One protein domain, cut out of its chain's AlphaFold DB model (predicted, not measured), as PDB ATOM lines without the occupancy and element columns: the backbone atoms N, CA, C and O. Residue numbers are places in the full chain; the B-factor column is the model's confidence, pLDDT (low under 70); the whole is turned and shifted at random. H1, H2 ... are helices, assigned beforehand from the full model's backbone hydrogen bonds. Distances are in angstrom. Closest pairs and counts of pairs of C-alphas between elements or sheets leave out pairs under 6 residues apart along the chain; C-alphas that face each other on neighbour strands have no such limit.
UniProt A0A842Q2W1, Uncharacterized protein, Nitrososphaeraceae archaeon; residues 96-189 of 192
ATOM      1  N   GLN A  96     -19.029  -7.949  96.252       70.44
ATOM      2  CA  GLN A  96     -18.416  -8.899  97.156       70.44
ATOM      3  C   GLN A  96     -17.017  -9.421  96.759       70.44
ATOM      4  O   GLN A  96     -16.312  -9.906  97.637       70.44
ATOM      5  N   TYR A  97     -16.606  -9.340  95.487       83.94
ATOM      6  CA  TYR A  97     -15.280  -9.780  95.027       83.94
ATOM      7  C   TYR A  97     -14.269  -8.641  94.893       83.94
ATOM      8  O   TYR A  97     -13.082  -8.923  94.807       83.94
ATOM      9  N   LEU A  98     -14.673  -7.369  95.008       88.75
ATOM     10  CA  LEU A  98     -13.778  -6.232  94.736       88.75
ATOM     11  C   LEU A  98     -12.485  -6.257  95.564       88.75
ATOM     12  O   LEU A  98     -11.434  -5.875  95.063       88.75
ATOM     13  N   LEU A  99     -12.536  -6.713  96.821       87.88
ATOM     14  CA  LEU A  99     -11.328  -6.823  97.643       87.88
ATOM     15  C   LEU A  99     -10.437  -8.007  97.226       87.88
ATOM     16  O   LEU A  99      -9.217  -7.913  97.312       87.88
ATOM     17  N   PHE A 100     -11.031  -9.094  96.727       91.75
ATOM     18  CA  PHE A 100     -10.291 -10.200  96.119       91.75
ATOM     19  C   PHE A 100      -9.619  -9.751  94.818       91.75
ATOM     20  O   PHE A 100      -8.418  -9.948  94.643       91.75
ATOM     21  N   ASP A 101     -10.370  -9.072  93.950       93.25
ATOM     22  CA  ASP A 101      -9.896  -8.557  92.665       93.25
ATOM     23  C   ASP A 101      -8.790  -7.508  92.850       93.25
ATOM     24  O   ASP A 101      -7.787  -7.528  92.133       93.25
ATOM     25  N   PHE A 102      -8.911  -6.660  93.880       94.94
ATOM     26  CA  PHE A 102      -7.838  -5.781  94.341       94.94
ATOM     27  C   PHE A 102      -6.558  -6.563  94.647       94.94
ATOM     28  O   PHE A 102      -5.500  -6.225  94.114       94.94
ATOM     29  N   CYS A 103      -6.634  -7.603  95.486       95.06
ATOM     30  CA  CYS A 103      -5.458  -8.383  95.858       95.06
ATOM     31  C   CYS A 103      -4.832  -9.066  94.639       95.06
ATOM     32  O   CYS A 103      -3.613  -9.058  94.494       95.06
ATOM     33  N   LEU A 104      -5.656  -9.622  93.748       95.81
ATOM     34  CA  LEU A 104      -5.205 -10.266  92.517       95.81
ATOM     35  C   LEU A 104      -4.461  -9.293  91.589       95.81
ATOM     36  O   LEU A 104      -3.345  -9.593  91.162       95.81
ATOM     37  N   ALA A 105      -5.040  -8.120  91.323       95.69
ATOM     38  CA  ALA A 105      -4.407  -7.086  90.506       95.69
ATOM     39  C   ALA A 105      -3.116  -6.559  91.159       95.69
ATOM     40  O   ALA A 105      -2.079  -6.441  90.503       95.69
ATOM     41  N   ALA A 106      -3.135  -6.328  92.476       96.19
ATOM     42  CA  ALA A 106      -1.958  -5.892  93.222       96.19
ATOM     43  C   ALA A 106      -0.828  -6.936  93.175       96.19
ATOM     44  O   ALA A 106       0.328  -6.572  92.972       96.19
ATOM     45  N   LEU A 107      -1.142  -8.231  93.305       96.38
ATOM     46  CA  LEU A 107      -0.162  -9.320  93.216       96.38
ATOM     47  C   LEU A 107       0.436  -9.480  91.814       96.38
ATOM     48  O   LEU A 107       1.610  -9.843  91.699       96.38
ATOM     49  N   GLU A 108      -0.337  -9.223  90.761       95.88
ATOM     50  CA  GLU A 108       0.171  -9.176  89.386       95.88
ATOM     51  C   GLU A 108       1.072  -7.954  89.143       95.88
ATOM     52  O   GLU A 108       1.983  -8.007  88.318       95.88
ATOM     53  N   GLY A 109       0.866  -6.878  89.905       93.38
ATOM     54  CA  GLY A 109       1.520  -5.590  89.686       93.38
ATOM     55  C   GLY A 109       0.722  -4.659  88.769       93.38
ATOM     56  O   GLY A 109       1.243  -3.618  88.368       93.38
ATOM     57  N   ASP A 110      -0.540  -4.984  88.469       94.62
ATOM     58  CA  ASP A 110      -1.459  -4.081  87.777       94.62
ATOM     59  C   ASP A 110      -2.017  -3.039  88.756       94.62
ATOM     60  O   ASP A 110      -3.073  -3.189  89.378       94.62
ATOM     61  N   LEU A 111      -1.255  -1.960  88.929       93.94
ATOM     62  CA  LEU A 111      -1.588  -0.887  89.862       93.94
ATOM     63  C   LEU A 111      -2.821  -0.085  89.434       93.94
ATOM     64  O   LEU A 111      -3.425   0.569  90.285       93.94
ATOM     65  N   LEU A 112      -3.165  -0.072  88.143       94.62
ATOM     66  CA  LEU A 112      -4.326   0.667  87.654       94.62
ATOM     67  C   LEU A 112      -5.603  -0.040  88.103       94.62
ATOM     68  O   LEU A 112      -6.436   0.571  88.778       94.62
ATOM     69  N   ASP A 113      -5.698  -1.334  87.808       93.94
ATOM     70  CA  ASP A 113      -6.831  -2.159  88.215       93.94
ATOM     71  C   ASP A 113      -6.913  -2.284  89.734       93.94
ATOM     72  O   ASP A 113      -7.994  -2.145  90.307       93.94
ATOM     73  N   ALA A 114      -5.778  -2.442  90.423       95.44
ATOM     74  CA  ALA A 114      -5.776  -2.482  91.881       95.44
ATOM     75  C   ALA A 114      -6.359  -1.188  92.481       95.44
ATOM     76  O   ALA A 114      -7.216  -1.237  93.362       95.44
ATOM     77  N   LYS A 115      -5.975  -0.008  91.975       94.62
ATOM     78  CA  LYS A 115      -6.549   1.270  92.441       94.62
ATOM     79  C   LYS A 115      -8.044   1.372  92.146       94.62
ATOM     80  O   LYS A 115      -8.787   1.868  92.996       94.62
ATOM     81  N   LEU A 116      -8.478   0.902  90.977       93.00
ATOM     82  CA  LEU A 116      -9.886   0.882  90.587       93.00
ATOM     83  C   LEU A 116     -10.708   0.005  91.542       93.00
ATOM     84  O   LEU A 116     -11.688   0.474  92.127       93.00
ATOM     85  N   PHE A 117     -10.276  -1.238  91.763       92.69
ATOM     86  CA  PHE A 117     -10.950  -2.168  92.665       92.69
ATOM     87  C   PHE A 117     -10.947  -1.679  94.111       92.69
ATOM     88  O   PHE A 117     -11.986  -1.760  94.764       92.69
ATOM     89  N   LEU A 118      -9.844  -1.099  94.602       91.75
ATOM     90  CA  LEU A 118      -9.785  -0.529  95.950       91.75
ATOM     91  C   LEU A 118     -10.754   0.646  96.114       91.75
ATOM     92  O   LEU A 118     -11.499   0.698  97.093       91.75
ATOM     93  N   GLY A 119     -10.780   1.564  95.143       86.69
ATOM     94  CA  GLY A 119     -11.704   2.697  95.154       86.69
ATOM     95  C   GLY A 119     -13.164   2.243  95.181       86.69
ATOM     96  O   GLY A 119     -13.979   2.801  95.917       86.69
ATOM     97  N   HIS A 120     -13.500   1.191  94.436       84.44
ATOM     98  CA  HIS A 120     -14.831   0.594  94.483       84.44
ATOM     99  C   HIS A 120     -15.094  -0.159  95.791       84.44
ATOM    100  O   HIS A 120     -16.162   0.015  96.374       84.44
ATOM    101  N   ALA A 121     -14.141  -0.938  96.299       82.81
ATOM    102  CA  ALA A 121     -14.284  -1.668  97.555       82.81
ATOM    103  C   ALA A 121     -14.525  -0.714  98.733       82.81
ATOM    104  O   ALA A 121     -15.442  -0.938  99.522       82.81
ATOM    105  N   PHE A 122     -13.771   0.388  98.819       78.81
ATOM    106  CA  PHE A 122     -13.960   1.403  99.856       78.81
ATOM    107  C   PHE A 122     -15.367   2.008  99.808       78.81
ATOM    108  O   PHE A 122     -16.065   2.012 100.820       78.81
ATOM    109  N   ASN A 123     -15.811   2.441  98.626       74.62
ATOM    110  CA  ASN A 123     -17.097   3.122  98.471       74.62
ATOM    111  C   ASN A 123     -18.315   2.187  98.558       74.62
ATOM    112  O   ASN A 123     -19.392   2.638  98.938       74.62
ATOM    113  N   ILE A 124     -18.171   0.914  98.176       74.06
ATOM    114  CA  ILE A 124     -19.303  -0.013  98.029       74.06
ATOM    115  C   ILE A 124     -19.377  -1.023  99.177       74.06
ATOM    116  O   ILE A 124     -20.465  -1.283  99.685       74.06
ATOM    117  N   ILE A 125     -18.244  -1.603  99.586       69.62
ATOM    118  CA  ILE A 125     -18.194  -2.583 100.686       69.62
ATOM    119  C   ILE A 125     -18.067  -1.869 102.042       69.62
ATOM    120  O   ILE A 125     -18.454  -2.428 103.066       69.62
ATOM    121  N   GLY A 126     -17.564  -0.629 102.063       68.56
ATOM    122  CA  GLY A 126     -17.408   0.155 103.289       68.56
ATOM    123  C   GLY A 126     -16.190  -0.269 104.109       68.56
ATOM    124  O   GLY A 126     -16.311  -0.556 105.300       68.56
ATOM    125  N   LEU A 127     -15.012  -0.338 103.476       72.81
ATOM    126  CA  LEU A 127     -13.756  -0.592 104.197       72.81
ATOM    127  C   LEU A 127     -13.509   0.511 105.238       72.81
ATOM    128  O   LEU A 127     -13.826   1.677 105.002       72.81
ATOM    129  N   SER A 128     -12.905   0.164 106.380       78.81
ATOM    130  CA  SER A 128     -12.508   1.180 107.361       78.81
ATOM    131  C   SER A 128     -11.487   2.143 106.755       78.81
ATOM    132  O   SER A 128     -10.691   1.765 105.891       78.81
ATOM    133  N   ASN A 129     -11.477   3.388 107.235       78.75
ATOM    134  CA  ASN A 129     -10.543   4.405 106.753       78.75
ATOM    135  C   ASN A 129      -9.086   3.951 106.896       78.75
ATOM    136  O   ASN A 129      -8.303   4.137 105.972       78.75
ATOM    137  N   GLN A 130      -8.737   3.305 108.011       84.88
ATOM    138  CA  GLN A 130      -7.382   2.822 108.274       84.88
ATOM    139  C   GLN A 130      -6.983   1.668 107.351       84.88
ATOM    140  O   GLN A 130      -5.872   1.659 106.824       84.88
ATOM    141  N   LEU A 131      -7.888   0.713 107.101       83.81
ATOM    142  CA  LEU A 131      -7.616  -0.369 106.152       83.81
ATOM    143  C   LEU A 131      -7.479   0.187 104.732       83.81
ATOM    144  O   LEU A 131      -6.538  -0.159 104.024       83.81
ATOM    145  N   ASN A 132      -8.366   1.098 104.330       85.81
ATOM    146  CA  ASN A 132      -8.264   1.763 103.035       85.81
ATOM    147  C   ASN A 132      -6.961   2.566 102.901       85.81
ATOM    148  O   ASN A 132      -6.340   2.543 101.840       85.81
ATOM    149  N   LEU A 133      -6.520   3.234 103.968       87.31
ATOM    150  CA  LEU A 133      -5.265   3.981 104.007       87.31
ATOM    151  C   LEU A 133      -4.052   3.057 103.823       87.31
ATOM    152  O   LEU A 133      -3.191   3.351 102.995       87.31
ATOM    153  N   LEU A 134      -4.020   1.916 104.520       92.38
ATOM    154  CA  LEU A 134      -2.983   0.889 104.365       92.38
ATOM    155  C   LEU A 134      -2.926   0.352 102.928       92.38
ATOM    156  O   LEU A 134      -1.861   0.323 102.311       92.38
ATOM    157  N   LEU A 135      -4.072  -0.070 102.388       92.44
ATOM    158  CA  LEU A 135      -4.148  -0.639 101.041       92.44
ATOM    159  C   LEU A 135      -3.822   0.408  99.971       92.44
ATOM    160  O   LEU A 135      -3.159   0.092  98.984       92.44
ATOM    161  N   SER A 136      -4.214   1.664 100.198       91.56
ATOM    162  CA  SER A 136      -3.843   2.786  99.337       91.56
ATOM    163  C   SER A 136      -2.337   3.015  99.365       91.56
ATOM    164  O   SER A 136      -1.736   3.145  98.303       91.56
ATOM    165  N   ALA A 137      -1.699   2.997 100.538       92.50
ATOM    166  CA  ALA A 137      -0.245   3.103 100.632       92.50
ATOM    167  C   ALA A 137       0.435   2.047  99.746       92.50
ATOM    168  O   ALA A 137       1.226   2.395  98.877       92.50
ATOM    169  N   ILE A 138       0.014   0.783  99.849       93.62
ATOM    170  CA  ILE A 138       0.572  -0.326  99.062       93.62
ATOM    171  C   ILE A 138       0.547  -0.053  97.549       93.62
ATOM    172  O   ILE A 138       1.564  -0.246  96.880       93.62
ATOM    173  N   VAL A 139      -0.582   0.400  96.996       93.69
ATOM    174  CA  VAL A 139      -0.743   0.528  95.531       93.69
ATOM    175  C   VAL A 139      -0.387   1.905  94.969       93.69
ATOM    176  O   VAL A 139      -0.113   2.030  93.772       93.69
ATOM    177  N   TYR A 140      -0.388   2.954  95.795       90.38
ATOM    178  CA  TYR A 140       0.033   4.299  95.386       90.38
ATOM    179  C   TYR A 140       1.536   4.534  95.579       90.38
ATOM    180  O   TYR A 140       2.080   5.408  94.903       90.38
ATOM    181  N   THR A 141       2.211   3.745  96.421       88.06
ATOM    182  CA  THR A 141       3.670   3.792  96.616       88.06
ATOM    183  C   THR A 141       4.319   2.463  96.199       88.06
ATOM    184  O   THR A 141       4.979   1.836  97.008       88.06
ATOM    185  N   PRO A 142       4.124   2.037  94.943       83.69
ATOM    186  CA  PRO A 142       4.157   0.651  94.418       83.69
ATOM    187  C   PRO A 142       4.887  -0.432  95.255       83.69
ATOM    188  O   PRO A 142       5.874  -1.019  94.820       83.69
ATOM    189  N   LEU A 143       4.355  -0.789  96.430       91.38
ATOM    190  CA  LEU A 143       4.995  -1.741  97.352       91.38
ATOM    191  C   LEU A 143       4.725  -3.207  96.977       91.38
ATOM    192  O   LEU A 143       5.123  -4.123  97.691       91.38
ATOM    193  N   THR A 144       4.023  -3.456  95.874       93.44
ATOM    194  CA  THR A 144       3.499  -4.773  95.477       93.44
ATOM    195  C   THR A 144       4.575  -5.799  95.103       93.44
ATOM    196  O   THR A 144       4.284  -6.994  94.978       93.44
ATOM    197  N   TYR A 145       5.825  -5.360  94.954       92.94
ATOM    198  CA  TYR A 145       6.988  -6.228  94.764       92.94
ATOM    199  C   TYR A 145       7.642  -6.662  96.082       92.94
ATOM    200  O   TYR A 145       8.383  -7.648  96.093       92.94
ATOM    201  N   ASP A 146       7.364  -5.974  97.193       95.25
ATOM    202  CA  ASP A 146       7.916  -6.333  98.496       95.25
ATOM    203  C   ASP A 146       7.358  -7.676  98.977       95.25
ATOM    204  O   ASP A 146       6.152  -7.926  98.969       95.25
ATOM    205  N   LYS A 147       8.250  -8.558  99.433       94.75
ATOM    206  CA  LYS A 147       7.897  -9.932  99.802       94.75
ATOM    207  C   LYS A 147       6.828 -10.006 100.898       94.75
ATOM    208  O   LYS A 147       5.932 -10.840 100.795       94.75
ATOM    209  N   GLN A 148       6.922  -9.179 101.938       93.94
ATOM    210  CA  GLN A 148       5.950  -9.212 103.035       93.94
ATOM    211  C   GLN A 148       4.629  -8.570 102.623       93.94
ATOM    212  O   GLN A 148       3.568  -9.045 103.010       93.94
ATOM    213  N   ILE A 149       4.668  -7.550 101.769       96.25
ATOM    214  CA  ILE A 149       3.446  -6.982 101.190       96.25
ATOM    215  C   ILE A 149       2.709  -8.025 100.352       96.25
ATOM    216  O   ILE A 149       1.499  -8.183 100.496       96.25
ATOM    217  N   ARG A 150       3.428  -8.797  99.533       96.81
ATOM    218  CA  ARG A 150       2.842  -9.908  98.768       96.81
ATOM    219  C   ARG A 150       2.249 -10.982  99.674       96.81
ATOM    220  O   ARG A 150       1.166 -11.485  99.383       96.81
ATOM    221  N   GLU A 151       2.915 -11.309 100.777       94.12
ATOM    222  CA  GLU A 151       2.392 -12.239 101.784       94.12
ATOM    223  C   GLU A 151       1.087 -11.724 102.410       94.12
ATOM    224  O   GLU A 151       0.095 -12.454 102.422       94.12
ATOM    225  N   LEU A 152       1.043 -10.453 102.827       92.94
ATOM    226  CA  LEU A 152      -0.170  -9.811 103.340       92.94
ATOM    227  C   LEU A 152      -1.308  -9.832 102.308       92.94
ATOM    228  O   LEU A 152      -2.423 -10.224 102.643       92.94
ATOM    229  N   LEU A 153      -1.036  -9.453 101.054       94.00
ATOM    230  CA  LEU A 153      -2.031  -9.469  99.972       94.00
ATOM    231  C   LEU A 153      -2.567 -10.882  99.706       94.00
ATOM    232  O   LEU A 153      -3.756 -11.055  99.450       94.00
ATOM    233  N   THR A 154      -1.707 -11.897  99.799       92.75
ATOM    234  CA  THR A 154      -2.088 -13.304  99.608       92.75
ATOM    235  C   THR A 154      -2.972 -13.804 100.748       92.75
ATOM    236  O   THR A 154      -3.984 -14.456 100.494       92.75
ATOM    237  N   LEU A 155      -2.624 -13.476 101.995       83.00
ATOM    238  CA  LEU A 155      -3.440 -13.799 103.166       83.00
ATOM    239  C   LEU A 155      -4.792 -13.081 103.114       83.00
ATOM    240  O   LEU A 155      -5.823 -13.703 103.345       83.00
ATOM    241  N   LEU A 156      -4.807 -11.804 102.728       86.00
ATOM    242  CA  LEU A 156      -6.050 -11.058 102.559       86.00
ATOM    243  C   LEU A 156      -6.925 -11.678 101.464       86.00
ATOM    244  O   LEU A 156      -8.109 -11.887 101.690       86.00
ATOM    245  N   ALA A 157      -6.345 -12.023 100.308       88.75
ATOM    246  CA  ALA A 157      -7.058 -12.708  99.230       88.75
ATOM    247  C   ALA A 157      -7.663 -14.043  99.685       88.75
ATOM    248  O   ALA A 157      -8.782 -14.357  99.294       88.75
ATOM    249  N   LEU A 158      -6.960 -14.806 100.530       83.56
ATOM    250  CA  LEU A 158      -7.457 -16.068 101.086       83.56
ATOM    251  C   LEU A 158      -8.729 -15.885 101.927       83.56
ATOM    252  O   LEU A 158      -9.635 -16.712 101.829       83.56
ATOM    253  N   GLU A 159      -8.823 -14.795 102.692       79.50
ATOM    254  CA  GLU A 159     -10.006 -14.474 103.507       79.50
ATOM    255  C   GLU A 159     -11.225 -14.077 102.671       79.50
ATOM    256  O   GLU A 159     -12.365 -14.343 103.055       79.50
ATOM    257  N   VAL A 160     -10.997 -13.413 101.536       80.31
ATOM    258  CA  VAL A 160     -12.069 -12.786 100.741       80.31
ATOM    259  C   VAL A 160     -12.334 -13.479  99.409       80.31
ATOM    260  O   VAL A 160     -13.114 -12.981  98.596       80.31
ATOM    261  N   GLN A 161     -11.700 -14.627  99.176       83.31
ATOM    262  CA  GLN A 161     -11.863 -15.376  97.941       83.31
ATOM    263  C   GLN A 161     -13.314 -15.853  97.725       83.31
ATOM    264  O   GLN A 161     -14.037 -16.153  98.682       83.31
ATOM    265  N   PRO A 162     -13.752 -15.996  96.463       82.94
ATOM    266  CA  PRO A 162     -15.043 -16.587  96.132       82.94
ATOM    267  C   PRO A 162     -15.217 -17.997  96.710       82.94
ATOM    268  O   PRO A 162     -14.344 -18.850  96.576       82.94
ATOM    269  N   ALA A 163     -16.403 -18.287  97.254       76.81
ATOM    270  CA  ALA A 163     -16.746 -19.627  97.741       76.81
ATOM    271  C   ALA A 163     -16.747 -20.692  96.626       76.81
ATOM    272  O   ALA A 163     -16.426 -21.851  96.872       76.81
ATOM    273  N   ASN A 164     -17.113 -20.296  95.401       81.69
ATOM    274  CA  ASN A 164     -16.985 -21.124  94.207       81.69
ATOM    275  C   ASN A 164     -16.009 -20.448  93.238       81.69
ATOM    276  O   ASN A 164     -16.397 -19.589  92.444       81.69
ATOM    277  N   MET A 165     -14.737 -20.828  93.348       82.88
ATOM    278  CA  MET A 165     -13.661 -20.270  92.534       82.88
ATOM    279  C   MET A 165     -13.794 -20.637  91.050       82.88
ATOM    280  O   MET A 165     -13.487 -19.822  90.190       82.88
ATOM    281  N   GLU A 166     -14.273 -21.841  90.737       82.62
ATOM    282  CA  GLU A 166     -14.440 -22.306  89.355       82.62
ATOM    283  C   GLU A 166     -15.466 -21.447  88.608       82.62
ATOM    284  O   GLU A 166     -15.139 -20.850  87.585       82.62
ATOM    285  N   ALA A 167     -16.652 -21.261  89.198       82.38
ATOM    286  CA  ALA A 167     -17.691 -20.404  88.628       82.38
ATOM    287  C   ALA A 167     -17.245 -18.937  88.502       82.38
ATOM    288  O   ALA A 167     -17.619 -18.248  87.554       82.38
ATOM    289  N   TYR A 168     -16.444 -18.444  89.453       84.88
ATOM    290  CA  TYR A 168     -15.856 -17.108  89.362       84.88
ATOM    291  C   TYR A 168     -14.909 -16.994  88.153       84.88
ATOM    292  O   TYR A 168     -15.041 -16.064  87.359       84.88
ATOM    293  N   LEU A 169     -13.995 -17.948  87.957       86.38
ATOM    294  CA  LEU A 169     -13.019 -17.899  86.860       86.38
ATOM    295  C   LEU A 169     -13.650 -18.081  85.477       86.38
ATOM    296  O   LEU A 169     -13.168 -17.497  84.506       86.38
ATOM    297  N   GLU A 170     -14.711 -18.880  85.374       84.12
ATOM    298  CA  GLU A 170     -15.485 -19.013  84.135       84.12
ATOM    299  C   GLU A 170     -16.163 -17.695  83.744       84.12
ATOM    300  O   GLU A 170     -16.220 -17.361  82.560       84.12
ATOM    301  N   LEU A 171     -16.632 -16.923  84.730       81.19
ATOM    302  CA  LEU A 171     -17.362 -15.676  84.508       81.19
ATOM    303  C   LEU A 171     -16.468 -14.525  84.016       81.19
ATOM    304  O   LEU A 171     -16.895 -13.761  83.152       81.19
ATOM    305  N   TYR A 172     -15.251 -14.383  84.555       77.06
ATOM    306  CA  TYR A 172     -14.393 -13.209  84.299       77.06
ATOM    307  C   TYR A 172     -13.283 -13.421  83.260       77.06
ATOM    308  O   TYR A 172     -12.618 -12.465  82.862       77.06
ATOM    309  N   GLY A 173     -13.107 -14.644  82.754       77.75
ATOM    310  CA  GLY A 173     -12.250 -14.916  81.599       77.75
ATOM    311  C   GLY A 173     -10.747 -15.008  81.898       77.75
ATOM    312  O   GLY A 173     -10.305 -15.156  83.036       77.75
ATOM    313  N   LYS A 174      -9.941 -14.993  80.827       80.44
ATOM    314  CA  LYS A 174      -8.524 -15.412  80.848       80.44
ATOM    315  C   LYS A 174      -7.608 -14.530  81.699       80.44
ATOM    316  O   LYS A 174      -6.698 -15.057  82.332       80.44
ATOM    317  N   ASP A 175      -7.845 -13.224  81.753       79.75
ATOM    318  CA  ASP A 175      -6.978 -12.314  82.514       79.75
ATOM    319  C   ASP A 175      -7.078 -12.589  84.023       79.75
ATOM    320  O   ASP A 175      -6.070 -12.689  84.722       79.75
ATOM    321  N   PHE A 176      -8.284 -12.877  84.517       85.31
ATOM    322  CA  PHE A 176      -8.494 -13.302  85.901       85.31
ATOM    323  C   PHE A 176      -7.921 -14.692  86.186       85.31
ATOM    324  O   PHE A 176      -7.427 -14.935  87.287       85.31
ATOM    325  N   GLN A 177      -7.907 -15.592  85.199       87.94
ATOM    326  CA  GLN A 177      -7.219 -16.882  85.327       87.94
ATOM    327  C   GLN A 177      -5.707 -16.699  85.516       87.94
ATOM    328  O   GLN A 177      -5.122 -17.371  86.370       87.94
ATOM    329  N   ASN A 178      -5.087 -15.765  84.787       90.94
ATOM    330  CA  ASN A 178      -3.667 -15.441  84.943       90.94
ATOM    331  C   ASN A 178      -3.376 -14.864  86.336       90.94
ATOM    332  O   ASN A 178      -2.518 -15.393  87.051       90.94
ATOM    333  N   ARG A 179      -4.140 -13.853  86.768       92.50
ATOM    334  CA  ARG A 179      -4.006 -13.262  88.113       92.50
ATOM    335  C   ARG A 179      -4.197 -14.295  89.221       92.50
ATOM    336  O   ARG A 179      -3.421 -14.354  90.176       92.50
ATOM    337  N   HIS A 180      -5.189 -15.167  89.071       91.19
ATOM    338  CA  HIS A 180      -5.438 -16.251  90.013       91.19
ATOM    339  C   HIS A 180      -4.294 -17.277  90.046       91.19
ATOM    340  O   HIS A 180      -3.961 -17.795  91.112       91.19
ATOM    341  N   GLN A 181      -3.637 -17.552  88.914       92.75
ATOM    342  CA  GLN A 181      -2.455 -18.414  88.900       92.75
ATOM    343  C   GLN A 181      -1.274 -17.781  89.652       92.75
ATOM    344  O   GLN A 181      -0.569 -18.487  90.378       92.75
ATOM    345  N   ILE A 182      -1.074 -16.463  89.534       93.75
ATOM    346  CA  ILE A 182      -0.076 -15.727  90.330       93.75
ATOM    347  C   ILE A 182      -0.399 -15.858  91.820       93.75
ATOM    348  O   ILE A 182       0.474 -16.224  92.606       93.75
ATOM    349  N   TYR A 183      -1.659 -15.643  92.199       93.50
ATOM    350  CA  TYR A 183      -2.125 -15.831  93.571       93.50
ATOM    351  C   TYR A 183      -1.860 -17.248  94.095       93.50
ATOM    352  O   TYR A 183      -1.256 -17.394  95.156       93.50
ATOM    353  N   LYS A 184      -2.195 -18.298  93.335       91.88
ATOM    354  CA  LYS A 184      -1.873 -19.691  93.699       91.88
ATOM    355  C   LYS A 184      -0.378 -19.900  93.935       91.88
ATOM    356  O   LYS A 184       0.008 -20.607  94.866       91.88
ATOM    357  N   ASN A 185       0.467 -19.285  93.110       92.56
ATOM    358  CA  ASN A 185       1.914 -19.368  93.272       92.56
ATOM    359  C   ASN A 185       2.390 -18.684  94.560       92.56
ATOM    360  O   ASN A 185       3.310 -19.190  95.198       92.56
ATOM    361  N   GLU A 186       1.785 -17.562  94.953       91.88
ATOM    362  CA  GLU A 186       2.078 -16.909  96.235       91.88
ATOM    363  C   GLU A 186       1.545 -17.709  97.428       91.88
ATOM    364  O   GLU A 186       2.266 -17.875  98.411       91.88
ATOM    365  N   MET A 187       0.347 -18.294  97.326       90.31
ATOM    366  CA  MET A 187      -0.212 -19.160  98.372       90.31
ATOM    367  C   MET A 187       0.725 -20.315  98.727       90.31
ATOM    368  O   MET A 187       0.916 -20.608  99.903       90.31
ATOM    369  N   MET A 188       1.351 -20.949  97.730       88.19
ATOM    370  CA  MET A 188       2.300 -22.053  97.949       88.19
ATOM    371  C   MET A 188       3.555 -21.639  98.736       88.19
ATOM    372  O   MET A 188       4.273 -22.502  99.239       88.19
ATOM    373  N   LYS A 189       3.843 -20.337  98.841       90.00
ATOM    374  CA  LYS A 189       4.975 -19.808  99.615       90.00
ATOM    375  C   LYS A 189       4.610 -19.535 101.073       90.00
ATOM    376  O   LYS A 189       5.527 -19.321 101.873       90.00
TER     377      LYS A 189
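What this domain is: This is residues 96 to 189 of the 192 residues of an uncharacterized protein of Nitrososphaeraceae archaeon (UniProt A0A842Q2W1). Helix H1 runs through the middle of a compact helical body, with H2, H4 and H6 packed round it. H2 and H4 run nearly alongside H1 while H6 crosses it; H3 packs on H2 at one end of the body, and short H5 is near H6 at the other. The printed part has 94 residues with six named helices, H1 to H6 in chain order, and is all helix. Its radius of gyration of the C-alphas is 12.2 A, and it spans 32 by 29 by 22 A.

How they stand to each other: Start at H2, residues 111 to 125, the longest helix by residues, with 15. It forms a hairpin with H1, residues 96 to 108: the closest C-alphas, of Ala 114 and Phe 102, are 4.6 A apart, at a shallow tilt of 20 degrees. It forms another with H3, residues 129 to 140, closest at the C-alphas of Leu 111 and Val 139, 5.9 A. H1, the hub, also touches H4, residues 147 to 160, opposite ways at 23 degrees, a shallow tilt; look at C-alphas 100 and 157, the closest, 5.1 A apart. With residues 104 to 108 alone H1 touches H6, residues 174 to 187, about perpendicular at 75 degrees, closest at C-alphas 104 and 179, 5.5 A. H5, residues 165 to 172, is close to H6 but not clearly touching, with C-alphas 169 and 177 closest at 6.1 A. In H2 to H6 every O i to N i+4 pair is within hydrogen-bond range; in H1, 8 of 9.

Where its parts are: Find C-alpha 111 at (-1.588, -0.887, 89.862); from there H2 runs 19.9 A. H1 begins at (-18.416, -8.899, 97.156) and spans 20.1 A, H3 15.5 A, H4 20.2 A and H5 10.9 A. H6 spans 19.8 A, ending at (-0.212, -19.160, 98.372).

The domain as a whole: The C-alphas of Gln 130 and Glu 170 are farthest apart, 33.5 A. The printed part has no cut and no long link. Residues 125 to 126 are under pLDDT 70.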